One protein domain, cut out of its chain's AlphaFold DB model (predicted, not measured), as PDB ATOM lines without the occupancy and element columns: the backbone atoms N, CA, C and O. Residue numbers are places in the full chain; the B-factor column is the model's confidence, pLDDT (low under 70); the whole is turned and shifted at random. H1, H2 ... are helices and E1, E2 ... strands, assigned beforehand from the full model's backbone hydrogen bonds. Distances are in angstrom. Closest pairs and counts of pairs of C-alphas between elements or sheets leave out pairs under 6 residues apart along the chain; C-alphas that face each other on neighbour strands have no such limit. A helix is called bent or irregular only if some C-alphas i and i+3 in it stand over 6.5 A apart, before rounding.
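What this domain is: This is residues 855 to 922 of the 975 residues of the protein "PHD domain-containing protein" of Caenorhabditis remanei (UniProt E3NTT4). A small head made mostly of loops, residues 855 to 893, holds the short strand E1; it is followed by one long helix, H1, whose residues 905 to 922 stick out as an arm and make the length. The printed part has 68 residues, with strand E1 and then helix H1 along the chain; it is mostly helix by class, though only 32 residues are in named elements. The whole is loose, with a radius of gyration of the C-alphas of 15.9 A, and spans 50 by 25 by 20 A.

Where its parts are: E1, residues 863 to 865, begins at C-alpha 863 (233.775, 212.441, 167.005). H1, residues 894 to 922, is 41.6 A long, not bent, and ends at C-alpha 922 (217.668, 189.368, 142.530).

How they stand to each other: Residues 855 to 856 pair antiparallel with residues 863 to 864 of E1, which pairs with no named strand. E1 and H1 are only just apart, their closest C-alphas 8.3 A from each other. In H1, 23 of 25 O i to N i+4 pairs are within hydrogen-bond range.

The domain as a whole: The C-alphas of Pro 887 and Lys 921, the two farthest apart, are 50.9 A from each other. The link from E1 to H1 is long, 28 residues. The printed part has no cut, and no printed residue is under 70 in pLDDT.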
ATOM      1  N   VAL A 855     231.002 214.162 162.633       97.88
ATOM      2  CA  VAL A 855     231.957 215.261 162.478       97.88
ATOM      3  C   VAL A 855     233.002 215.191 163.592       97.88
ATOM      4  O   VAL A 855     232.671 214.949 164.754       97.88
ATOM      5  N   GLU A 856     234.260 215.399 163.225       97.94
ATOM      6  CA  GLU A 856     235.403 215.501 164.132       97.94
ATOM      7  C   GLU A 856     235.493 216.921 164.720       97.94
ATOM      8  O   GLU A 856     235.337 217.911 164.003       97.94
ATOM      9  N   CYS A 857     235.763 217.052 166.020       98.19
ATOM     10  CA  CYS A 857     236.068 218.346 166.628       98.19
ATOM     11  C   CYS A 857     237.535 218.754 166.405       98.19
ATOM     12  O   CYS A 857     238.432 218.204 167.045       98.19
ATOM     13  N   GLU A 858     237.759 219.829 165.641       98.06
ATOM     14  CA  GLU A 858     239.067 220.429 165.306       98.06
ATOM     15  C   GLU A 858     240.026 220.533 166.509       98.06
ATOM     16  O   GLU A 858     241.228 220.335 166.371       98.06
ATOM     17  N   SER A 859     239.507 220.857 167.702       97.75
ATOM     18  CA  SER A 859     240.319 221.174 168.893       97.75
ATOM     19  C   SER A 859     240.482 220.056 169.928       97.75
ATOM     20  O   SER A 859     241.285 220.223 170.836       97.75
ATOM     21  N   CYS A 860     239.736 218.950 169.840       97.19
ATOM     22  CA  CYS A 860     239.886 217.822 170.781       97.19
ATOM     23  C   CYS A 860     239.739 216.437 170.140       97.19
ATOM     24  O   CYS A 860     239.686 215.449 170.863       97.19
ATOM     25  N   LYS A 861     239.634 216.359 168.807       97.19
ATOM     26  CA  LYS A 861     239.576 215.129 167.999       97.19
ATOM     27  C   LYS A 861     238.427 214.156 168.295       97.19
ATOM     28  O   LYS A 861     238.264 213.176 167.577       97.19
ATOM     29  N   THR A 862     237.566 214.463 169.266       97.50
ATOM     30  CA  THR A 862     236.349 213.689 169.536       97.50
ATOM     31  C   THR A 862     235.379 213.730 168.358       97.50
ATOM     32  O   THR A 862     235.138 214.785 167.759       97.50
ATOM     33  N   TRP A 863     234.785 212.579 168.051       98.00
ATOM     34  CA  TRP A 863     233.775 212.441 167.005       98.00
ATOM     35  C   TRP A 863     232.365 212.618 167.570       98.00
ATOM     36  O   TRP A 863     232.047 212.152 168.667       98.00
ATOM     37  N   GLN A 864     231.503 213.305 166.819       98.12
ATOM     38  CA  GLN A 864     230.132 213.623 167.221       98.12
ATOM     39  C   GLN A 864     229.158 213.489 166.048       98.12
ATOM     40  O   GLN A 864     229.475 213.854 164.923       98.12
ATOM     41  N   HIS A 865     227.924 213.050 166.292       98.12
ATOM     42  CA  HIS A 865     226.883 213.022 165.264       98.12
ATOM     43  C   HIS A 865     226.435 214.428 164.842       98.12
ATOM     44  O   HIS A 865     225.897 215.174 165.664       98.12
ATOM     45  N   MET A 866     226.530 214.755 163.551       97.81
ATOM     46  CA  MET A 866     226.137 216.055 162.986       97.81
ATOM     47  C   MET A 866     224.711 216.457 163.393       97.81
ATOM     48  O   MET A 866     224.487 217.568 163.876       97.81
ATOM     49  N   ALA A 867     223.762 215.520 163.299       97.38
ATOM     50  CA  ALA A 867     222.361 215.740 163.659       97.38
ATOM     51  C   ALA A 867     222.138 216.048 165.156       97.38
ATOM     52  O   ALA A 867     221.226 216.799 165.495       97.38
ATOM     53  N   CYS A 868     222.965 215.506 166.057       97.81
ATOM     54  CA  CYS A 868     222.891 215.800 167.494       97.81
ATOM     55  C   CYS A 868     223.448 217.190 167.825       97.81
ATOM     56  O   CYS A 868     222.989 217.827 168.769       97.81
ATOM     57  N   MET A 869     224.399 217.672 167.021       97.50
ATOM     58  CA  MET A 869     225.042 218.977 167.193       97.50
ATOM     59  C   MET A 869     224.295 220.115 166.474       97.50
ATOM     60  O   MET A 869     224.732 221.265 166.511       97.50
ATOM     61  N   GLY A 870     223.152 219.810 165.844       96.56
ATOM     62  CA  GLY A 870     222.328 220.768 165.100       96.56
ATOM     63  C   GLY A 870     222.836 221.094 163.693       96.56
ATOM     64  O   GLY A 870     222.339 222.037 163.078       96.56
ATOM     65  N   LEU A 871     223.817 220.343 163.189       97.25
ATOM     66  CA  LEU A 871     224.367 220.512 161.848       97.25
ATOM     67  C   LEU A 871     223.515 219.792 160.793       97.25
ATOM     68  O   LEU A 871     222.704 218.913 161.083       97.25
ATOM     69  N   ASN A 872     223.756 220.153 159.539       96.38
ATOM     70  CA  ASN A 872     223.251 219.469 158.352       96.38
ATOM     71  C   ASN A 872     224.388 219.295 157.328       96.38
ATOM     72  O   ASN A 872     225.426 219.941 157.450       96.38
ATOM     73  N   MET A 873     224.167 218.490 156.284       95.00
ATOM     74  CA  MET A 873     225.129 218.244 155.191       95.00
ATOM     75  C   MET A 873     225.668 219.513 154.494       95.00
ATOM     76  O   MET A 873     226.680 219.449 153.805       95.00
ATOM     77  N   ASN A 874     224.989 220.658 154.642       96.38
ATOM     78  CA  ASN A 874     225.357 221.941 154.034       96.38
ATOM     79  C   ASN A 874     226.072 222.885 155.025       96.38
ATOM     80  O   ASN A 874     226.287 224.055 154.710       96.38
ATOM     81  N   SER A 875     226.358 222.421 156.243       96.19
ATOM     82  CA  SER A 875     227.051 223.194 157.277       96.19
ATOM     83  C   SER A 875     228.560 223.107 157.063       96.19
ATOM     84  O   SER A 875     229.075 222.024 156.800       96.19
ATOM     85  N   ASP A 876     229.273 224.224 157.202       96.19
ATOM     86  CA  ASP A 876     230.737 224.225 157.129       96.19
ATOM     87  C   ASP A 876     231.325 223.509 158.356       96.19
ATOM     88  O   ASP A 876     231.337 224.039 159.468       96.19
ATOM     89  N   THR A 877     231.774 222.271 158.151       97.12
ATOM     90  CA  THR A 877     232.404 221.430 159.172       97.12
ATOM     91  C   THR A 877     233.907 221.674 159.308       97.12
ATOM     92  O   THR A 877     234.500 221.180 160.262       97.12
ATOM     93  N   THR A 878     234.539 222.455 158.419       96.75
ATOM     94  CA  THR A 878     236.013 222.579 158.357       96.75
ATOM     95  C   THR A 878     236.641 223.195 159.605       96.75
ATOM     96  O   THR A 878     237.822 222.987 159.864       96.75
ATOM     97  N   LYS A 879     235.854 223.944 160.386       97.25
ATOM     98  CA  LYS A 879     236.249 224.583 161.654       97.25
ATOM     99  C   LYS A 879     235.310 224.183 162.789       97.25
ATOM    100  O   LYS A 879     234.963 224.993 163.654       97.25
ATOM    101  N   TYR A 880     234.810 222.948 162.740       98.25
ATOM    102  CA  TYR A 880     233.866 222.458 163.728       98.25
ATOM    103  C   TYR A 880     234.531 222.280 165.097       98.25
ATOM    104  O   TYR A 880     235.533 221.584 165.244       98.25
ATOM    105  N   LYS A 881     233.921 222.870 166.126       98.31
ATOM    106  CA  LYS A 881     234.276 222.654 167.533       98.31
ATOM    107  C   LYS A 881     233.071 222.079 168.272       98.31
ATOM    108  O   LYS A 881     231.944 222.510 168.019       98.31
ATOM    109  N   CYS A 882     233.290 221.129 169.175       98.06
ATOM    110  CA  CYS A 882     232.249 220.557 170.029       98.06
ATOM    111  C   CYS A 882     231.741 221.561 171.076       98.06
ATOM    112  O   CYS A 882     232.300 222.643 171.258       98.06
ATOM    113  N   GLU A 883     230.692 221.188 171.803       97.00
ATOM    114  CA  GLU A 883     230.132 221.945 172.924       97.00
ATOM    115  C   GLU A 883     231.089 222.099 174.116       97.00
ATOM    116  O   GLU A 883     230.883 222.989 174.936       97.00
ATOM    117  N   GLN A 884     232.138 221.272 174.210       97.38
ATOM    118  CA  GLN A 884     233.182 221.394 175.237       97.38
ATOM    119  C   GLN A 884     234.265 222.405 174.815       97.38
ATOM    120  O   GLN A 884     234.594 223.309 175.578       97.38
ATOM    121  N   CYS A 885     234.775 222.319 173.580       98.12
ATOM    122  CA  CYS A 885     235.781 223.251 173.045       98.12
ATOM    123  C   CYS A 885     235.212 224.617 172.635       98.12
ATOM    124  O   CYS A 885     235.960 225.585 172.512       98.12
ATOM    125  N   GLN A 886     233.904 224.710 172.392       97.69
ATOM    126  CA  GLN A 886     233.194 225.967 172.186       97.69
ATOM    127  C   GLN A 886     231.840 225.915 172.919       97.69
ATOM    128  O   GLN A 886     230.827 225.572 172.301       97.69
ATOM    129  N   PRO A 887     231.804 226.266 174.220       97.19
ATOM    130  CA  PRO A 887     230.584 226.285 175.024       97.19
ATOM    131  C   PRO A 887     229.456 227.093 174.375       97.19
ATOM    132  O   PRO A 887     229.476 228.323 174.327       97.19
ATOM    133  N   ARG A 888     228.451 226.379 173.862       96.31
ATOM    134  CA  ARG A 888     227.275 226.948 173.193       96.31
ATOM    135  C   ARG A 888     226.025 226.150 173.534       96.31
ATOM    136  O   ARG A 888     226.074 224.933 173.697       96.31
ATOM    137  N   ARG A 889     224.875 226.826 173.593       96.00
ATOM    138  CA  ARG A 889     223.577 226.149 173.710       96.00
ATOM    139  C   ARG A 889     223.260 225.481 172.374       96.00
ATOM    140  O   ARG A 889     223.062 226.172 171.377       96.00
ATOM    141  N   LEU A 890     223.247 224.151 172.353       96.81
ATOM    142  CA  LEU A 890     222.868 223.382 171.170       96.81
ATOM    143  C   LEU A 890     221.374 223.601 170.859       96.81
ATOM    144  O   LEU A 890     220.574 223.706 171.791       96.81
ATOM    145  N   PRO A 891     220.976 223.665 169.574       96.19
ATOM    146  CA  PRO A 891     219.572 223.843 169.198       96.19
ATOM    147  C   PRO A 891     218.738 222.571 169.410       96.19
ATOM    148  O   PRO A 891     217.514 222.647 169.463       96.19
ATOM    149  N   VAL A 892     219.396 221.414 169.531       97.19
ATOM    150  CA  VAL A 892     218.792 220.102 169.784       97.19
ATOM    151  C   VAL A 892     219.002 219.749 171.253       97.19
ATOM    152  O   VAL A 892     220.121 219.815 171.755       97.19
ATOM    153  N   THR A 893     217.940 219.351 171.952       97.88
ATOM    154  CA  THR A 893     218.061 218.896 173.353       97.88
ATOM    155  C   THR A 893     218.604 217.466 173.430       97.88
ATOM    156  O   THR A 893     218.304 216.649 172.566       97.88
ATOM    157  N   LYS A 894     219.314 217.087 174.501       97.25
ATOM    158  CA  LYS A 894     219.830 215.713 174.712       97.25
ATOM    159  C   LYS A 894     218.786 214.610 174.477       97.25
ATOM    160  O   LYS A 894     219.019 213.654 173.738       97.25
ATOM    161  N   ALA A 895     217.576 214.785 175.013       98.00
ATOM    162  CA  ALA A 895     216.463 213.852 174.810       98.00
ATOM    163  C   ALA A 895     215.930 213.822 173.360       98.00
ATOM    164  O   ALA A 895     215.274 212.861 172.960       98.00
ATOM    165  N   GLU A 896     216.143 214.873 172.573       97.81
ATOM    166  CA  GLU A 896     215.809 214.956 171.148       97.81
ATOM    167  C   GLU A 896     216.937 214.421 170.256       97.81
ATOM    168  O   GLU A 896     216.645 213.731 169.281       97.81
ATOM    169  N   ALA A 897     218.200 214.627 170.632       97.38
ATOM    170  CA  ALA A 897     219.374 214.024 170.010       97.38
ATOM    171  C   ALA A 897     219.280 212.488 170.068       97.38
ATOM    172  O   ALA A 897     219.306 211.824 169.031       97.38
ATOM    173  N   ILE A 898     218.998 211.928 171.253       97.50
ATOM    174  CA  ILE A 898     218.729 210.491 171.455       97.50
ATOM    175  C   ILE A 898     217.561 210.000 170.580       97.50
ATOM    176  O   ILE A 898     217.655 208.951 169.941       97.50
ATOM    177  N   ARG A 899     216.448 210.750 170.517       97.62
ATOM    178  CA  ARG A 899     215.283 210.399 169.675       97.62
ATOM    179  C   ARG A 899     215.587 210.485 168.177       97.62
ATOM    180  O   ARG A 899     215.036 209.702 167.404       97.62
ATOM    181  N   THR A 900     216.447 211.411 167.772       96.62
ATOM    182  CA  THR A 900     216.860 211.614 166.380       96.62
ATOM    183  C   THR A 900     217.796 210.501 165.936       96.62
ATOM    184  O   THR A 900     217.526 209.885 164.907       96.62
ATOM    185  N   GLN A 901     218.805 210.150 166.739       96.69
ATOM    186  CA  GLN A 901     219.719 209.069 166.380       96.69
ATOM    187  C   GLN A 901     219.062 207.683 166.415       96.69
ATOM    188  O   GLN A 901     219.160 206.934 165.446       96.69
ATOM    189  N   LYS A 902     218.215 207.377 167.409       96.69
ATOM    190  CA  LYS A 902     217.406 206.135 167.392       96.69
ATOM    191  C   LYS A 902     216.493 206.023 166.156       96.69
ATOM    192  O   LYS A 902     216.159 204.922 165.725       96.69
ATOM    193  N   LYS A 903     216.127 207.152 165.533       97.19
ATOM    194  CA  LYS A 903     215.368 207.231 164.271       97.19
ATOM    195  C   LYS A 903     216.254 207.171 163.012       97.19
ATOM    196  O   LYS A 903     215.721 206.902 161.936       97.19
ATOM    197  N   ILE A 904     217.561 207.411 163.117       96.00
ATOM    198  CA  ILE A 904     218.556 207.192 162.052       96.00
ATOM    199  C   ILE A 904     218.969 205.713 162.047       96.00
ATOM    200  O   ILE A 904     218.761 205.054 161.032       96.00
ATOM    201  N   LEU A 905     219.369 205.157 163.195       95.75
ATOM    202  CA  LEU A 905     219.590 203.719 163.414       95.75
ATOM    203  C   LEU A 905     218.452 202.850 162.850       95.75
ATOM    204  O   LEU A 905     218.669 201.976 162.014       95.75
ATOM    205  N   GLU A 906     217.201 203.127 163.235       97.06
ATOM    206  CA  GLU A 906     216.043 202.350 162.766       97.06
ATOM    207  C   GLU A 906     215.736 202.558 161.265       97.06
ATOM    208  O   GLU A 906     215.082 201.715 160.649       97.06
ATOM    209  N   LYS A 907     216.220 203.638 160.632       96.94
ATOM    210  CA  LYS A 907     216.205 203.763 159.163       96.94
ATOM    211  C   LYS A 907     217.292 202.902 158.525       96.94
ATOM    212  O   LYS A 907     216.978 202.206 157.565       96.94
ATOM    213  N   LEU A 908     218.521 202.939 159.047       95.88
ATOM    214  CA  LEU A 908     219.658 202.156 158.551       95.88
ATOM    215  C   LEU A 908     219.351 200.655 158.636       95.88
ATOM    216  O   LEU A 908     219.369 199.970 157.617       95.88
ATOM    217  N   ARG A 909     218.890 200.175 159.798       96.31
ATOM    218  CA  ARG A 909     218.443 198.786 160.012       96.31
ATOM    219  C   ARG A 909     217.315 198.358 159.061       96.31
ATOM    220  O   ARG A 909     217.268 197.216 158.614       96.31
ATOM    221  N   ARG A 910     216.398 199.271 158.713       97.56
ATOM    222  CA  ARG A 910     215.345 199.018 157.708       97.56
ATOM    223  C   ARG A 910     215.852 199.087 156.268       97.56
ATOM    224  O   ARG A 910     215.213 198.499 155.400       97.56
ATOM    225  N   ALA A 911     216.932 199.813 155.994       96.81
ATOM    226  CA  ALA A 911     217.558 199.870 154.678       96.81
ATOM    227  C   ALA A 911     218.339 198.578 154.402       96.81
ATOM    228  O   ALA A 911     218.064 197.928 153.397       96.81
ATOM    229  N   THR A 912     219.190 198.146 155.334       96.38
ATOM    230  CA  THR A 912     219.961 196.897 155.217       96.38
ATOM    231  C   THR A 912     219.059 195.662 155.160       96.38
ATOM    232  O   THR A 912     219.290 194.774 154.342       96.38
ATOM    233  N   GLU A 913     217.960 195.612 155.922       97.75
ATOM    234  CA  GLU A 913     216.978 194.523 155.796       97.75
ATOM    235  C   GLU A 913     216.254 194.538 154.434       97.75
ATOM    236  O   GLU A 913     216.062 193.497 153.805       97.75
ATOM    237  N   ARG A 914     215.902 195.719 153.903       97.62
ATOM    238  CA  ARG A 914     215.352 195.823 152.537       97.62
ATOM    239  C   ARG A 914     216.358 195.380 151.482       97.62
ATOM    240  O   ARG A 914     215.948 194.766 150.502       97.62
ATOM    241  N   GLU A 915     217.637 195.668 151.678       97.44
ATOM    242  CA  GLU A 915     218.717 195.236 150.799       97.44
ATOM    243  C   GLU A 915     218.897 193.714 150.841       97.44
ATOM    244  O   GLU A 915     218.834 193.081 149.790       97.44
ATOM    245  N   ARG A 916     218.967 193.094 152.029       97.12
ATOM    246  CA  ARG A 916     218.983 191.624 152.189       97.12
ATOM    247  C   ARG A 916     217.759 190.972 151.535       97.12
ATOM    248  O   ARG A 916     217.896 189.992 150.801       97.12
ATOM    249  N   ARG A 917     216.565 191.549 151.722       96.81
ATOM    250  CA  ARG A 917     215.318 191.082 151.091       96.81
ATOM    251  C   ARG A 917     215.249 191.343 149.582       96.81
ATOM    252  O   ARG A 917     214.476 190.676 148.898       96.81
ATOM    253  N   ASN A 918     216.014 192.293 149.049       97.19
ATOM    254  CA  ASN A 918     216.142 192.503 147.609       97.19
ATOM    255  C   ASN A 918     217.189 191.560 147.006       97.19
ATOM    256  O   ASN A 918     216.886 190.944 145.989       97.19
ATOM    257  N   LYS A 919     218.330 191.338 147.677       97.06
ATOM    258  CA  LYS A 919     219.331 190.334 147.287       97.06
ATOM    259  C   LYS A 919     218.685 188.954 147.143       97.06
ATOM    260  O   LYS A 919     218.759 188.385 146.064       97.06
ATOM    261  N   ARG A 920     217.906 188.510 148.139       95.88
ATOM    262  CA  ARG A 920     217.097 187.264 148.103       95.88
ATOM    263  C   ARG A 920     216.033 187.184 146.981       95.88
ATOM    264  O   ARG A 920     215.359 186.166 146.874       95.88
ATOM    265  N   LYS A 921     215.819 188.242 146.186       96.38
ATOM    266  CA  LYS A 921     214.928 188.255 145.003       96.38
ATOM    267  C   LYS A 921     215.676 188.441 143.681       96.38
ATOM    268  O   LYS A 921     215.145 188.068 142.642       96.38
ATOM    269  N   SER A 922     216.830 189.111 143.706       94.94
ATOM    270  CA  SER A 922     217.668 189.368 142.530       94.94
ATOM    271  C   SER A 922     218.719 188.285 142.310       94.94
ATOM    272  O   SER A 922     219.188 188.116 141.191       94.94
TER     273      SER A 922